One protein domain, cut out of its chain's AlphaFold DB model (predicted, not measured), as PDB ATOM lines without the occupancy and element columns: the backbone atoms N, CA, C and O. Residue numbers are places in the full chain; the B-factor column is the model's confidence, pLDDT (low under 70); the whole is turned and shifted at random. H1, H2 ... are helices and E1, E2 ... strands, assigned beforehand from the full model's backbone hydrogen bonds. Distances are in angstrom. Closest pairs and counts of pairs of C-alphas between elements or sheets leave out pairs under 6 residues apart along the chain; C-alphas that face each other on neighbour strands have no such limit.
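This is residues 14 to 78 and 98 to 142 of the 211 residues of the protein "Hypothetical protein" of Polarella glacialis (UniProt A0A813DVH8). A small head, the antiparallel sheet E2 E1 E3 with helix H1 over one face, sits beside one very long helix, H2, whose residues 98 to 107 and 118 to 142 stick out. The 110 printed residues include, in order, E1 E2 H1 E3 H2: mixed, helices and strands. The whole is loose, radius of gyration of the C-alphas 17.6 A, spanning 63 by 34 by 24 A.

Within hydrogen-bond range, E1, residues 36 to 40, pairs with hairpin partner E2, 44 to 47 (N 40, O 44, 2.8 A), and E3, 73 to 77 (N 37, O 76, 2.7 A). H1, residues 48 to 55, is on the sheet, height 8.6 A; E2, H1, E3 form a split strand-helix-strand unit, E1 between its strands, crossover right-handed. H2, residues 98 to 142, only grazes the sheet; the closest C-alphas, His 44 and Gln 113, are 8.0 A apart. In both helices every O i to N i+4 pair is within range.

E1 begins at C-alpha 36 (-44.749, -15.842, 51.956); H2, 65.7 A long, ends at C-alpha 142 (-53.122, -43.611, 9.692).

Residues 79 to 97 are cut out, C-alphas 78 and 98 being 20.3 A apart. Link H1 to E3 is long. Residues 66 to 71 and 78 have pLDDT under 70.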
ATOM      1  N   GLU A  14     -56.549 -13.909  42.235       78.50
ATOM      2  CA  GLU A  14     -55.675 -14.952  41.703       78.50
ATOM      3  C   GLU A  14     -54.928 -14.487  40.448       78.50
ATOM      4  O   GLU A  14     -53.783 -14.887  40.229       78.50
ATOM      5  N   PHE A  15     -55.551 -13.624  39.640       80.31
ATOM      6  CA  PHE A  15     -54.901 -13.033  38.473       80.31
ATOM      7  C   PHE A  15     -53.774 -12.087  38.889       80.31
ATOM      8  O   PHE A  15     -52.696 -12.130  38.298       80.31
ATOM      9  N   VAL A  16     -53.985 -11.279  39.932       85.69
ATOM     10  CA  VAL A  16     -52.961 -10.344  40.418       85.69
ATOM     11  C   VAL A  16     -51.900 -11.003  41.296       85.69
ATOM     12  O   VAL A  16     -50.826 -10.442  41.479       85.69
ATOM     13  N   ALA A  17     -52.134 -12.205  41.814       89.69
ATOM     14  CA  ALA A  17     -51.185 -12.838  42.715       89.69
ATOM     15  C   ALA A  17     -49.872 -13.236  42.019       89.69
ATOM     16  O   ALA A  17     -49.876 -13.834  40.942       89.69
ATOM     17  N   LEU A  18     -48.734 -12.948  42.653       92.00
ATOM     18  CA  LEU A  18     -47.431 -13.413  42.180       92.00
ATOM     19  C   LEU A  18     -47.275 -14.917  42.408       92.00
ATOM     20  O   LEU A  18     -47.772 -15.464  43.396       92.00
ATOM     21  N   ARG A  19     -46.566 -15.589  41.498       92.69
ATOM     22  CA  ARG A  19     -46.350 -17.037  41.538       92.69
ATOM     23  C   ARG A  19     -44.872 -17.372  41.603       92.69
ATOM     24  O   ARG A  19     -44.040 -16.688  41.016       92.69
ATOM     25  N   CYS A  20     -44.560 -18.464  42.286       94.38
ATOM     26  CA  CYS A  20     -43.201 -18.968  42.398       94.38
ATOM     27  C   CYS A  20     -42.606 -19.314  41.022       94.38
ATOM     28  O   CYS A  20     -43.193 -20.089  40.262       94.38
ATOM     29  N   ASN A  21     -41.410 -18.789  40.735       93.56
ATOM     30  CA  ASN A  21     -40.692 -19.030  39.481       93.56
ATOM     31  C   ASN A  21     -39.862 -20.329  39.470       93.56
ATOM     32  O   ASN A  21     -39.244 -20.630  38.449       93.56
ATOM     33  N   PHE A  22     -39.817 -21.082  40.578       93.81
ATOM     34  CA  PHE A  22     -39.003 -22.298  40.685       93.81
ATOM     35  C   PHE A  22     -39.406 -23.328  39.624       93.81
ATOM     36  O   PHE A  22     -40.600 -23.582  39.432       93.81
ATOM     37  N   GLN A  23     -38.420 -23.917  38.951       92.19
ATOM     38  CA  GLN A  23     -38.622 -24.984  37.974       92.19
ATOM     39  C   GLN A  23     -38.456 -26.338  38.664       92.19
ATOM     40  O   GLN A  23     -37.449 -26.580  39.319       92.19
ATOM     41  N   LEU A  24     -39.463 -27.195  38.533       91.50
ATOM     42  CA  LEU A  24     -39.440 -28.567  39.030       91.50
ATOM     43  C   LEU A  24     -38.673 -29.466  38.056       91.50
ATOM     44  O   LEU A  24     -38.573 -29.155  36.868       91.50
ATOM     45  N   ASP A  25     -38.230 -30.629  38.529       88.31
ATOM     46  CA  ASP A  25     -37.496 -31.615  37.718       88.31
ATOM     47  C   ASP A  25     -38.292 -32.121  36.504       88.31
ATOM     48  O   ASP A  25     -37.729 -32.508  35.484       88.31
ATOM     49  N   SER A  26     -39.625 -32.063  36.575       86.50
ATOM     50  CA  SER A  26     -40.533 -32.346  35.459       86.50
ATOM     51  C   SER A  26     -40.480 -31.304  34.331       86.50
ATOM     52  O   SER A  26     -41.177 -31.456  33.327       86.50
ATOM     53  N   GLY A  27     -39.727 -30.212  34.500       83.06
ATOM     54  CA  GLY A  27     -39.687 -29.060  33.598       83.06
ATOM     55  C   GLY A  27     -40.863 -28.089  33.765       83.06
ATOM     56  O   GLY A  27     -40.902 -27.046  33.113       83.06
ATOM     57  N   SER A  28     -41.829 -28.389  34.640       84.69
ATOM     58  CA  SER A  28     -42.930 -27.477  34.965       84.69
ATOM     59  C   SER A  28     -42.544 -26.497  36.071       84.69
ATOM     60  O   SER A  28     -41.787 -26.839  36.974       84.69
ATOM     61  N   GLN A  29     -43.109 -25.292  36.058       87.75
ATOM     62  CA  GLN A  29     -42.942 -24.355  37.170       87.75
ATOM     63  C   GLN A  29     -43.804 -24.754  38.368       87.75
ATOM     64  O   GLN A  29     -44.892 -25.301  38.202       87.75
ATOM     65  N   CYS A  30     -43.338 -24.412  39.568       92.19
ATOM     66  CA  CYS A  30     -44.090 -24.572  40.807       92.19
ATOM     67  C   CYS A  30     -45.482 -23.921  40.729       92.19
ATOM     68  O   CYS A  30     -46.474 -24.552  41.085       92.19
ATOM     69  N   GLY A  31     -45.566 -22.659  40.291       85.88
ATOM     70  CA  GLY A  31     -46.843 -21.965  40.082       85.88
ATOM     71  C   GLY A  31     -47.652 -21.654  41.352       85.88
ATOM     72  O   GLY A  31     -48.723 -21.047  41.252       85.88
ATOM     73  N   CYS A  32     -47.158 -22.022  42.541       91.19
ATOM     74  CA  CYS A  32     -47.791 -21.677  43.811       91.19
ATOM     75  C   CYS A  32     -47.873 -20.158  43.967       91.19
ATOM     76  O   CYS A  32     -46.888 -19.452  43.738       91.19
ATOM     77  N   VAL A  33     -49.043 -19.681  44.389       90.62
ATOM     78  CA  VAL A  33     -49.252 -18.283  44.771       90.62
ATOM     79  C   VAL A  33     -48.379 -17.954  45.979       90.62
ATOM     80  O   VAL A  33     -48.362 -18.700  46.959       90.62
ATOM     81  N   ILE A  34     -47.652 -16.843  45.904       89.94
ATOM     82  CA  ILE A  34     -46.791 -16.373  46.985       89.94
ATOM     83  C   ILE A  34     -47.659 -15.733  48.069       89.94
ATOM     84  O   ILE A  34     -48.200 -14.647  47.876       89.94
ATOM     85  N   GLN A  35     -47.782 -16.418  49.205       86.31
ATOM     86  CA  GLN A  35     -48.272 -15.828  50.458       86.31
ATOM     87  C   GLN A  35     -47.095 -15.317  51.289       86.31
ATOM     88  O   GLN A  35     -47.108 -14.184  51.754       86.31
ATOM     89  N   GLU A  36     -46.052 -16.143  51.376       89.19
ATOM     90  CA  GLU A  36     -44.749 -15.842  51.956       89.19
ATOM     91  C   GLU A  36     -43.662 -16.462  51.072       89.19
ATOM     92  O   GLU A  36     -43.814 -17.563  50.517       89.19
ATOM     93  N   GLY A  37     -42.560 -15.747  50.907       91.75
ATOM     94  CA  GLY A  37     -41.529 -16.101  49.957       91.75
ATOM     95  C   GLY A  37     -40.332 -15.169  49.989       91.75
ATOM     96  O   GLY A  37     -40.160 -14.358  50.896       91.75
ATOM     97  N   TRP A  38     -39.496 -15.309  48.970       91.75
ATOM     98  CA  TRP A  38     -38.248 -14.575  48.825       91.75
ATOM     99  C   TRP A  38     -38.129 -14.050  47.403       91.75
ATOM    100  O   TRP A  38     -38.265 -14.816  46.447       91.75
ATOM    101  N   ALA A  39     -37.883 -12.750  47.271       90.94
ATOM    102  CA  ALA A  39     -37.551 -12.103  46.013       90.94
ATOM    103  C   ALA A  39     -36.044 -11.837  45.948       90.94
ATOM    104  O   ALA A  39     -35.421 -11.469  46.943       90.94
ATOM    105  N   LEU A  40     -35.469 -12.026  44.765       89.62
ATOM    106  CA  LEU A  40     -34.062 -11.776  44.478       89.62
ATOM    107  C   LEU A  40     -33.882 -10.500  43.660       89.62
ATOM    108  O   LEU A  40     -34.753 -10.130  42.870       89.62
ATOM    109  N   SER A  41     -32.684  -9.921  43.738       86.00
ATOM    110  CA  SER A  41     -32.256  -8.790  42.901       86.00
ATOM    111  C   SER A  41     -32.339  -9.051  41.390       86.00
ATOM    112  O   SER A  41     -32.523  -8.118  40.615       86.00
ATOM    113  N   CYS A  42     -32.266 -10.311  40.948       87.38
ATOM    114  CA  CYS A  42     -32.447 -10.702  39.545       87.38
ATOM    115  C   CYS A  42     -33.922 -10.824  39.125       87.38
ATOM    116  O   CYS A  42     -34.233 -11.582  38.205       87.38
ATOM    117  N   SER A  43     -34.832 -10.174  39.847       88.75
ATOM    118  CA  SER A  43     -36.273 -10.187  39.591       88.75
ATOM    119  C   SER A  43     -36.898 -11.587  39.575       88.75
ATOM    120  O   SER A  43     -37.778 -11.862  38.769       88.75
ATOM    121  N   HIS A  44     -36.453 -12.495  40.446       91.12
ATOM    122  CA  HIS A  44     -37.066 -13.821  40.600       91.12
ATOM    123  C   HIS A  44     -37.641 -13.988  42.002       91.12
ATOM    124  O   HIS A  44     -37.026 -13.553  42.973       91.12
ATOM    125  N   ILE A  45     -38.808 -14.624  42.101       93.44
ATOM    126  CA  ILE A  45     -39.550 -14.832  43.344       93.44
ATOM    127  C   ILE A  45     -39.838 -16.315  43.593       93.44
ATOM    128  O   ILE A  45     -40.229 -17.073  42.698       93.44
ATOM    129  N   PHE A  46     -39.671 -16.736  44.844       94.50
ATOM    130  CA  PHE A  46     -39.808 -18.125  45.272       94.50
ATOM    131  C   PHE A  46     -40.722 -18.234  46.485       94.50
ATOM    132  O   PHE A  46     -40.678 -17.380  47.364       94.50
ATOM    133  N   CYS A  47     -41.547 -19.283  46.549       94.81
ATOM    134  CA  CYS A  47     -42.303 -19.568  47.768       94.81
ATOM    135  C   CYS A  47     -41.346 -19.995  48.886       94.81
ATOM    136  O   CYS A  47     -40.253 -20.498  48.605       94.81
ATOM    137  N   ALA A  48     -41.770 -19.828  50.141       93.25
ATOM    138  CA  ALA A  48     -40.952 -20.151  51.310       93.25
ATOM    139  C   ALA A  48     -40.309 -21.548  51.227       93.25
ATOM    140  O   ALA A  48     -39.106 -21.677  51.436       93.25
ATOM    141  N   LYS A  49     -41.081 -22.564  50.808       94.12
ATOM    142  CA  LYS A  49     -40.602 -23.944  50.637       94.12
ATOM    143  C   LYS A  49     -39.406 -24.041  49.681       94.12
ATOM    144  O   LYS A  49     -38.340 -24.498  50.080       94.12
ATOM    145  N   HIS A  50     -39.568 -23.600  48.433       94.50
ATOM    146  CA  HIS A  50     -38.509 -23.735  47.425       94.50
ATOM    147  C   HIS A  50     -37.310 -22.835  47.716       94.50
ATOM    148  O   HIS A  50     -36.178 -23.216  47.430       94.50
ATOM    149  N   ALA A  51     -37.542 -21.659  48.301       91.94
ATOM    150  CA  ALA A  51     -36.452 -20.809  48.755       91.94
ATOM    151  C   ALA A  51     -35.619 -21.523  49.832       91.94
ATOM    152  O   ALA A  51     -34.408 -21.641  49.692       91.94
ATOM    153  N   GLN A  52     -36.261 -22.066  50.868       91.62
ATOM    154  CA  GLN A  52     -35.565 -22.759  51.953       91.62
ATOM    155  C   GLN A  52     -34.795 -23.997  51.461       91.62
ATOM    156  O   GLN A  52     -33.644 -24.217  51.845       91.62
ATOM    157  N   GLU A  53     -35.402 -24.798  50.585       92.75
ATOM    158  CA  GLU A  53     -34.775 -26.001  50.023       92.75
ATOM    159  C   GLU A  53     -33.543 -25.690  49.160       92.75
ATOM    160  O   GLU A  53     -32.573 -26.449  49.185       92.75
ATOM    161  N   TRP A  54     -33.574 -24.591  48.400       91.56
ATOM    162  CA  TRP A  54     -32.487 -24.220  47.496       91.56
ATOM    163  C   TRP A  54     -31.381 -23.432  48.198       91.56
ATOM    164  O   TRP A  54     -30.210 -23.807  48.122       91.56
ATOM    165  N   PHE A  55     -31.747 -22.376  48.928       88.19
ATOM    166  CA  PHE A  55     -30.791 -21.459  49.554       88.19
ATOM    167  C   PHE A  55     -30.126 -22.026  50.813       88.19
ATOM    168  O   PHE A  55     -29.165 -21.460  51.309       88.19
ATOM    169  N   SER A  56     -30.556 -23.198  51.292       88.75
ATOM    170  CA  SER A  56     -29.764 -23.984  52.251       88.75
ATOM    171  C   SER A  56     -28.538 -24.661  51.621       88.75
ATOM    172  O   SER A  56     -27.660 -25.124  52.345       88.75
ATOM    173  N   LYS A  57     -28.480 -24.751  50.285       88.94
ATOM    174  CA  LYS A  57     -27.431 -25.464  49.534       88.94
ATOM    175  C   LYS A  57     -26.648 -24.569  48.579       88.94
ATOM    176  O   LYS A  57     -25.534 -24.923  48.206       88.94
ATOM    177  N   SER A  58     -27.245 -23.473  48.117       85.75
ATOM    178  CA  SER A  58     -26.677 -22.617  47.079       85.75
ATOM    179  C   SER A  58     -27.160 -21.179  47.214       85.75
ATOM    180  O   SER A  58     -28.361 -20.945  47.280       85.75
ATOM    181  N   ASP A  59     -26.246 -20.216  47.120       84.19
ATOM    182  CA  ASP A  59     -26.556 -18.782  47.223       84.19
ATOM    183  C   ASP A  59     -26.860 -18.119  45.865       84.19
ATOM    184  O   ASP A  59     -26.884 -16.892  45.742       84.19
ATOM    185  N   CYS A  60     -27.072 -18.918  44.813       86.50
ATOM    186  CA  CYS A  60     -27.360 -18.420  43.469       86.50
ATOM    187  C   CYS A  60     -28.839 -18.572  43.095       86.50
ATOM    188  O   CYS A  60     -29.539 -19.467  43.567       86.50
ATOM    189  N   CYS A  61     -29.328 -17.718  42.191       88.56
ATOM    190  CA  CYS A  61     -30.685 -17.850  41.666       88.56
ATOM    191  C   CYS A  61     -30.838 -19.167  40.876       88.56
ATOM    192  O   CYS A  61     -30.109 -19.351  39.897       88.56
ATOM    193  N   PRO A  62     -31.820 -20.036  41.193       89.00
ATOM    194  CA  PRO A  62     -32.030 -21.292  40.464       89.00
ATOM    195  C   PRO A  62     -32.444 -21.086  38.999       89.00
ATOM    196  O   PRO A  62     -32.253 -21.982  38.180       89.00
ATOM    197  N   VAL A  63     -33.000 -19.915  38.656       88.62
ATOM    198  CA  VAL A  63     -33.496 -19.620  37.303       88.62
ATOM    199  C   VAL A  63     -32.405 -19.012  36.424       88.62
ATOM    200  O   VAL A  63     -32.110 -19.541  35.357       88.62
ATOM    201  N   CYS A  64     -31.770 -17.925  36.870       85.56
ATOM    202  CA  CYS A  64     -30.722 -17.262  36.088       85.56
ATOM    203  C   CYS A  64     -29.371 -17.972  36.171       85.56
ATOM    204  O   CYS A  64     -28.532 -17.759  35.303       85.56
ATOM    205  N   LYS A  65     -29.113 -18.718  37.256       78.50
ATOM    206  CA  LYS A  65     -27.786 -19.248  37.617       78.50
ATOM    207  C   LYS A  65     -26.670 -18.190  37.605       78.50
ATOM    208  O   LYS A  65     -25.495 -18.530  37.503       78.50
ATOM    209  N   ASN A  66     -27.026 -16.905  37.706       64.94
ATOM    210  CA  ASN A  66     -26.058 -15.817  37.679       64.94
ATOM    211  C   ASN A  66     -25.219 -15.840  38.956       64.94
ATOM    212  O   ASN A  66     -25.750 -15.860  40.067       64.94
ATOM    213  N   ASN A  67     -23.903 -15.821  38.759       53.84
ATOM    214  CA  ASN A  67     -22.872 -15.992  39.777       53.84
ATOM    215  C   ASN A  67     -22.505 -14.668  40.473       53.84
ATOM    216  O   ASN A  67     -21.350 -14.447  40.829       53.84
ATOM    217  N   THR A  68     -23.461 -13.745  40.622       54.78
ATOM    218  CA  THR A  68     -23.270 -12.580  41.489       54.78
ATOM    219  C   THR A  68     -23.303 -13.081  42.922       54.78
ATOM    220  O   THR A  68     -24.374 -13.306  43.479       54.78
ATOM    221  N   THR A  69     -22.110 -13.322  43.461       50.19
ATOM    222  CA  THR A  69     -21.828 -13.602  44.870       50.19
ATOM    223  C   THR A  69     -22.758 -12.780  45.757       50.19
ATOM    224  O   THR A  69     -22.705 -11.550  45.728       50.19
ATOM    225  N   ASN A  70     -23.600 -13.486  46.514       56.75
ATOM    226  CA  ASN A  70     -24.652 -12.978  47.397       56.75
ATOM    227  C   ASN A  70     -25.874 -12.438  46.643       56.75
ATOM    228  O   ASN A  70     -26.042 -11.228  46.471       56.75
ATOM    229  N   ALA A  71     -26.770 -13.339  46.225       61.78
ATOM    230  CA  ALA A  71     -28.105 -12.929  45.817       61.78
ATOM    231  C   ALA A  71     -28.744 -12.155  46.983       61.78
ATOM    232  O   ALA A  71     -28.975 -12.716  48.048       61.78
ATOM    233  N   GLN A  72     -28.980 -10.852  46.818       74.50
ATOM    234  CA  GLN A  72     -29.702 -10.090  47.831       74.50
ATOM    235  C   GLN A  72     -31.129 -10.625  47.873       74.50
ATOM    236  O   GLN A  72     -31.877 -10.498  46.899       74.50
ATOM    237  N   MET A  73     -31.450 -11.287  48.981       82.12
ATOM    238  CA  MET A  73     -32.743 -11.900  49.216       82.12
ATOM    239  C   MET A  73     -33.569 -10.982  50.103       82.12
ATOM    240  O   MET A  73     -33.176 -10.672  51.227       82.12
ATOM    241  N   THR A  74     -34.737 -10.596  49.614       85.56
ATOM    242  CA  THR A  74     -35.720  -9.861  50.401       85.56
ATOM    243  C   THR A  74     -36.896 -10.779  50.661       85.56
ATOM    244  O   THR A  74     -37.483 -11.327  49.723       85.56
ATOM    245  N   GLN A  75     -37.243 -10.962  51.934       85.00
ATOM    246  CA  GLN A  75     -38.456 -11.682  52.289       85.00
ATOM    247  C   GLN A  75     -39.665 -10.884  51.793       85.00
ATOM    248  O   GLN A  75     -39.778  -9.681  52.026       85.00
ATOM    249  N   VAL A  76     -40.557 -11.560  51.083       84.31
ATOM    250  CA  VAL A  76     -41.787 -10.994  50.539       84.31
ATOM    251  C   VAL A  76     -42.950 -11.808  51.060       84.31
ATOM    252  O   VAL A  76     -42.957 -13.032  50.982       84.31
ATOM    253  N   GLY A  77     -43.948 -11.136  51.604       75.44
ATOM    254  CA  GLY A  77     -45.123 -11.812  52.110       75.44
ATOM    255  C   GLY A  77     -46.234 -10.831  52.395       75.44
ATOM    256  O   GLY A  77     -45.993  -9.635  52.578       75.44
ATOM    257  N   ARG A  78     -47.459 -11.343  52.407       65.44
ATOM    258  CA  ARG A  78     -48.582 -10.591  52.945       65.44
ATOM    259  C   ARG A  78     -48.374 -10.517  54.459       65.44
ATOM    260  O   ARG A  78     -48.320 -11.573  55.085       65.44
ATOM    261  N   ASP A  98     -39.051   8.151  49.062       90.81
ATOM    262  CA  ASP A  98     -38.698   6.752  49.319       90.81
ATOM    263  C   ASP A  98     -39.931   5.855  49.208       90.81
ATOM    264  O   ASP A  98     -39.862   4.763  48.647       90.81
ATOM    265  N   ILE A  99     -41.081   6.338  49.693       90.38
ATOM    266  CA  ILE A  99     -42.371   5.649  49.562       90.38
ATOM    267  C   ILE A  99     -42.737   5.509  48.083       90.38
ATOM    268  O   ILE A  99     -43.085   4.417  47.633       90.38
ATOM    269  N   GLN A 100     -42.632   6.599  47.318       92.25
ATOM    270  CA  GLN A 100     -42.901   6.588  45.884       92.25
ATOM    271  C   GLN A 100     -41.946   5.640  45.153       92.25
ATOM    272  O   GLN A 100     -42.398   4.829  44.349       92.25
ATOM    273  N   LEU A 101     -40.646   5.691  45.462       91.06
ATOM    274  CA  LEU A 101     -39.650   4.802  44.871       91.06
ATOM    275  C   LEU A 101     -39.954   3.328  45.174       91.06
ATOM    276  O   LEU A 101     -39.916   2.500  44.263       91.06
ATOM    277  N   ALA A 102     -40.294   2.997  46.421       87.69
ATOM    278  CA  ALA A 102     -40.661   1.642  46.821       87.69
ATOM    279  C   ALA A 102     -41.927   1.160  46.095       87.69
ATOM    280  O   ALA A 102     -41.937   0.054  45.553       87.69
ATOM    281  N   ALA A 103     -42.965   2.000  46.020       90.19
ATOM    282  CA  ALA A 103     -44.206   1.684  45.319       90.19
ATOM    283  C   ALA A 103     -43.975   1.465  43.816       90.19
ATOM    284  O   ALA A 103     -44.390   0.441  43.275       90.19
ATOM    285  N   SER A 104     -43.261   2.375  43.148       94.06
ATOM    286  CA  SER A 104     -42.916   2.237  41.728       94.06
ATOM    287  C   SER A 104     -42.067   0.993  41.465       94.06
ATOM    288  O   SER A 104     -42.320   0.271  40.504       94.06
ATOM    289  N   THR A 105     -41.100   0.692  42.335       89.94
ATOM    290  CA  THR A 105     -40.265  -0.514  42.219       89.94
ATOM    291  C   THR A 105     -41.100  -1.786  42.366       89.94
ATOM    292  O   THR A 105     -40.944  -2.715  41.574       89.94
ATOM    293  N   ALA A 106     -42.018  -1.824  43.334       89.56
ATOM    294  CA  ALA A 106     -42.910  -2.960  43.548       89.56
ATOM    295  C   ALA A 106     -43.863  -3.183  42.361       89.56
ATOM    296  O   ALA A 106     -44.041  -4.324  41.933       89.56
ATOM    297  N   ILE A 107     -44.429  -2.107  41.798       92.69
ATOM    298  CA  ILE A 107     -45.283  -2.175  40.602       92.69
ATOM    299  C   ILE A 107     -44.484  -2.701  39.410       92.69
ATOM    300  O   ILE A 107     -44.895  -3.686  38.803       92.69
ATOM    301  N   ASN A 108     -43.312  -2.130  39.125       93.62
ATOM    302  CA  ASN A 108     -42.463  -2.575  38.016       93.62
ATOM    303  C   ASN A 108     -42.057  -4.048  38.164       93.62
ATOM    304  O   ASN A 108     -42.059  -4.803  37.192       93.62
ATOM    305  N   PHE A 109     -41.727  -4.481  39.385       91.56
ATOM    306  CA  PHE A 109     -41.438  -5.885  39.668       91.56
ATOM    307  C   PHE A 109     -42.650  -6.768  39.361       91.56
ATOM    308  O   PHE A 109     -42.512  -7.790  38.690       91.56
ATOM    309  N   TRP A 110     -43.835  -6.372  39.828       93.12
ATOM    310  CA  TRP A 110     -45.074  -7.103  39.587       93.12
ATOM    311  C   TRP A 110     -45.412  -7.195  38.095       93.12
ATOM    312  O   TRP A 110     -45.670  -8.292  37.598       93.12
ATOM    313  N   GLU A 111     -45.338  -6.081  37.367       94.56
ATOM    314  CA  GLU A 111     -45.575  -6.034  35.922       94.56
ATOM    315  C   GLU A 111     -44.604  -6.948  35.181       94.56
ATOM    316  O   GLU A 111     -45.021  -7.739  34.335       94.56
ATOM    317  N   HIS A 112     -43.321  -6.912  35.551       92.62
ATOM    318  CA  HIS A 112     -42.319  -7.795  34.976       92.62
ATOM    319  C   HIS A 112     -42.655  -9.273  35.227       92.62
ATOM    320  O   HIS A 112     -42.639 -10.071  34.289       92.62
ATOM    321  N   GLN A 113     -43.036  -9.644  36.457       93.06
ATOM    322  CA  GLN A 113     -43.455 -11.018  36.764       93.06
ATOM    323  C   GLN A 113     -44.648 -11.461  35.916       93.06
ATOM    324  O   GLN A 113     -44.663 -12.589  35.417       93.06
ATOM    325  N   LYS A 114     -45.641 -10.584  35.743       93.50
ATOM    326  CA  LYS A 114     -46.852 -10.878  34.974       93.50
ATOM    327  C   LYS A 114     -46.606 -10.957  33.483       93.50
ATOM    328  O   LYS A 114     -47.132 -11.856  32.833       93.50
ATOM    329  N   PHE A 115     -45.759 -10.089  32.952       93.62
ATOM    330  CA  PHE A 115     -45.346 -10.163  31.562       93.62
ATOM    331  C   PHE A 115     -44.597 -11.469  31.272       93.62
ATOM    332  O   PHE A 115     -44.857 -12.138  30.273       93.62
ATOM    333  N   GLU A 116     -43.717 -11.884  32.182       90.50
ATOM    334  CA  GLU A 116     -42.991 -13.144  32.066       90.50
ATOM    335  C   GLU A 116     -43.897 -14.377  32.210       90.50
ATOM    336  O   GLU A 116     -43.714 -15.360  31.491       90.50
ATOM    337  N   GLU A 117     -44.894 -14.343  33.100       91.00
ATOM    338  CA  GLU A 117     -45.943 -15.373  33.195       91.00
ATOM    339  C   GLU A 117     -46.710 -15.486  31.873       91.00
ATOM    340  O   GLU A 117     -46.756 -16.566  31.281       91.00
ATOM    341  N   PHE A 118     -47.189 -14.359  31.350       92.12
ATOM    342  CA  PHE A 118     -47.898 -14.298  30.077       92.12
ATOM    343  C   PHE A 118     -47.056 -14.836  28.912       92.12
ATOM    344  O   PHE A 118     -47.521 -15.675  28.141       92.12
ATOM    345  N   ARG A 119     -45.791 -14.415  28.796       92.62
ATOM    346  CA  ARG A 119     -44.877 -14.871  27.737       92.62
ATOM    347  C   ARG A 119     -44.664 -16.385  27.774       92.62
ATOM    348  O   ARG A 119     -44.616 -17.032  26.723       92.62
ATOM    349  N   ARG A 120     -44.548 -16.965  28.973       88.50
ATOM    350  CA  ARG A 120     -44.441 -18.419  29.156       88.50
ATOM    351  C   ARG A 120     -45.719 -19.133  28.738       88.50
ATOM    352  O   ARG A 120     -45.630 -20.146  28.046       88.50
ATOM    353  N   ASP A 121     -46.880 -18.608  29.111       90.00
ATOM    354  CA  ASP A 121     -48.165 -19.195  28.733       90.00
ATOM    355  C   ASP A 121     -48.379 -19.153  27.216       90.00
ATOM    356  O   ASP A 121     -48.698 -20.186  26.630       90.00
ATOM    357  N   VAL A 122     -48.073 -18.032  26.554       94.12
ATOM    358  CA  VAL A 122     -48.108 -17.931  25.084       94.12
ATOM    359  C   VAL A 122     -47.184 -18.962  24.433       94.12
ATOM    360  O   VAL A 122     -47.581 -19.651  23.493       94.12
ATOM    361  N   THR A 123     -45.960 -19.108  24.941       92.94
ATOM    362  CA  THR A 123     -44.999 -20.100  24.427       92.94
ATOM    363  C   THR A 123     -45.546 -21.520  24.579       92.94
ATOM    364  O   THR A 123     -45.530 -22.309  23.634       92.94
ATOM    365  N   ARG A 124     -46.104 -21.841  25.751       90.31
ATOM    366  CA  ARG A 124     -46.707 -23.147  26.036       90.31
ATOM    367  C   ARG A 124     -47.898 -23.427  25.117       90.31
ATOM    368  O   ARG A 124     -48.023 -24.535  24.597       90.31
ATOM    369  N   GLU A 125     -48.760 -22.441  24.889       94.62
ATOM    370  CA  GLU A 125     -49.880 -22.554  23.952       94.62
ATOM    371  C   GLU A 125     -49.401 -22.809  22.518       94.62
ATOM    372  O   GLU A 125     -49.944 -23.681  21.834       94.62
ATOM    373  N   GLN A 126     -48.350 -22.117  22.069       95.69
ATOM    374  CA  GLN A 126     -47.746 -22.343  20.754       95.69
ATOM    375  C   GLN A 126     -47.182 -23.763  20.622       95.69
ATOM    376  O   GLN A 126     -47.445 -24.440  19.624       95.69
ATOM    377  N   GLU A 127     -46.462 -24.254  21.633       94.19
ATOM    378  CA  GLU A 127     -45.968 -25.632  21.654       94.19
ATOM    379  C   GLU A 127     -47.108 -26.651  21.588       94.19
ATOM    380  O   GLU A 127     -47.047 -27.607  20.806       94.19
ATOM    381  N   PHE A 128     -48.171 -26.448  22.373       94.44
ATOM    382  CA  PHE A 128     -49.355 -27.301  22.325       94.44
ATOM    383  C   PHE A 128     -50.020 -27.273  20.949       94.44
ATOM    384  O   PHE A 128     -50.365 -28.331  20.423       94.44
ATOM    385  N   ALA A 129     -50.142 -26.102  20.324       96.31
ATOM    386  CA  ALA A 129     -50.705 -25.971  18.985       96.31
ATOM    387  C   ALA A 129     -49.875 -26.732  17.937       96.31
ATOM    388  O   ALA A 129     -50.436 -27.407  17.069       96.31
ATOM    389  N   VAL A 130     -48.541 -26.681  18.024       97.06
ATOM    390  CA  VAL A 130     -47.642 -27.450  17.147       97.06
ATOM    391  C   VAL A 130     -47.808 -28.955  17.368       97.06
ATOM    392  O   VAL A 130     -47.943 -29.705  16.397       97.06
ATOM    393  N   ARG A 131     -47.847 -29.411  18.628       96.12
ATOM    394  CA  ARG A 131     -48.069 -30.830  18.964       96.12
ATOM    395  C   ARG A 131     -49.418 -31.322  18.445       96.12
ATOM    396  O   ARG A 131     -49.474 -32.379  17.823       96.12
ATOM    397  N   LEU A 132     -50.478 -30.535  18.623       97.38
ATOM    398  CA  LEU A 132     -51.818 -30.866  18.141       97.38
ATOM    399  C   LEU A 132     -51.862 -30.968  16.611       97.38
ATOM    400  O   LEU A 132     -52.405 -31.932  16.077       97.38
ATOM    401  N   LYS A 133     -51.237 -30.024  15.892       97.38
ATOM    402  CA  LYS A 133     -51.124 -30.086  14.424       97.38
ATOM    403  C   LYS A 133     -50.410 -31.355  13.959       97.38
ATOM    404  O   LYS A 133     -50.856 -31.984  13.001       97.38
ATOM    405  N   ARG A 134     -49.325 -31.747  14.639       97.25
ATOM    406  CA  ARG A 134     -48.583 -32.983  14.343       97.25
ATOM    407  C   ARG A 134     -49.417 -34.233  14.622       97.25
ATOM    408  O   ARG A 134     -49.401 -35.162  13.824       97.25
ATOM    409  N   PHE A 135     -50.157 -34.246  15.725       97.62
ATOM    410  CA  PHE A 135     -51.045 -35.353  16.059       97.62
ATOM    411  C   PHE A 135     -52.137 -35.527  14.997       97.62
ATOM    412  O   PHE A 135     -52.273 -36.604  14.428       97.62
ATOM    413  N   ILE A 136     -52.835 -34.444  14.636       97.69
ATOM    414  CA  ILE A 136     -53.879 -34.467  13.600       97.69
ATOM    415  C   ILE A 136     -53.322 -34.956  12.259       97.69
ATOM    416  O   ILE A 136     -53.987 -35.724  11.564       97.69
ATOM    417  N   SER A 137     -52.119 -34.520  11.868       97.12
ATOM    418  CA  SER A 137     -51.522 -34.962  10.607       97.12
ATOM    419  C   SER A 137     -51.121 -36.441  10.632       97.12
ATOM    420  O   SER A 137     -51.341 -37.115   9.629       97.12
ATOM    421  N   SER A 138     -50.615 -36.963  11.757       97.50
ATOM    422  CA  SER A 138     -50.346 -38.402  11.935       97.50
ATOM    423  C   SER A 138     -51.627 -39.221  11.845       97.50
ATOM    424  O   SER A 138     -51.735 -40.103  10.998       97.50
ATOM    425  N   SER A 139     -52.651 -38.858  12.622       96.94
ATOM    426  CA  SER A 139     -53.923 -39.587  12.632       96.94
ATOM    427  C   SER A 139     -54.611 -39.574  11.267       96.94
ATOM    428  O   SER A 139     -55.230 -40.559  10.879       96.94
ATOM    429  N   ARG A 140     -54.490 -38.484  10.494       97.31
ATOM    430  CA  ARG A 140     -54.990 -38.452   9.110       97.31
ATOM    431  C   ARG A 140     -54.267 -39.454   8.210       97.31
ATOM    432  O   ARG A 140     -54.941 -40.108   7.423       97.31
ATOM    433  N   LYS A 141     -52.940 -39.583   8.324       96.94
ATOM    434  CA  LYS A 141     -52.167 -40.574   7.556       96.94
ATOM    435  C   LYS A 141     -52.587 -41.997   7.915       96.94
ATOM    436  O   LYS A 141     -52.934 -42.768   7.025       96.94
ATOM    437  N   GLU A 142     -52.671 -42.302   9.204       97.19
ATOM    438  CA  GLU A 142     -53.122 -43.611   9.692       97.19
ATOM    439  C   GLU A 142     -54.537 -43.945   9.198       97.19
ATOM    440  O   GLU A 142     -54.788 -45.049   8.722       97.19
TER     441      GLU A 142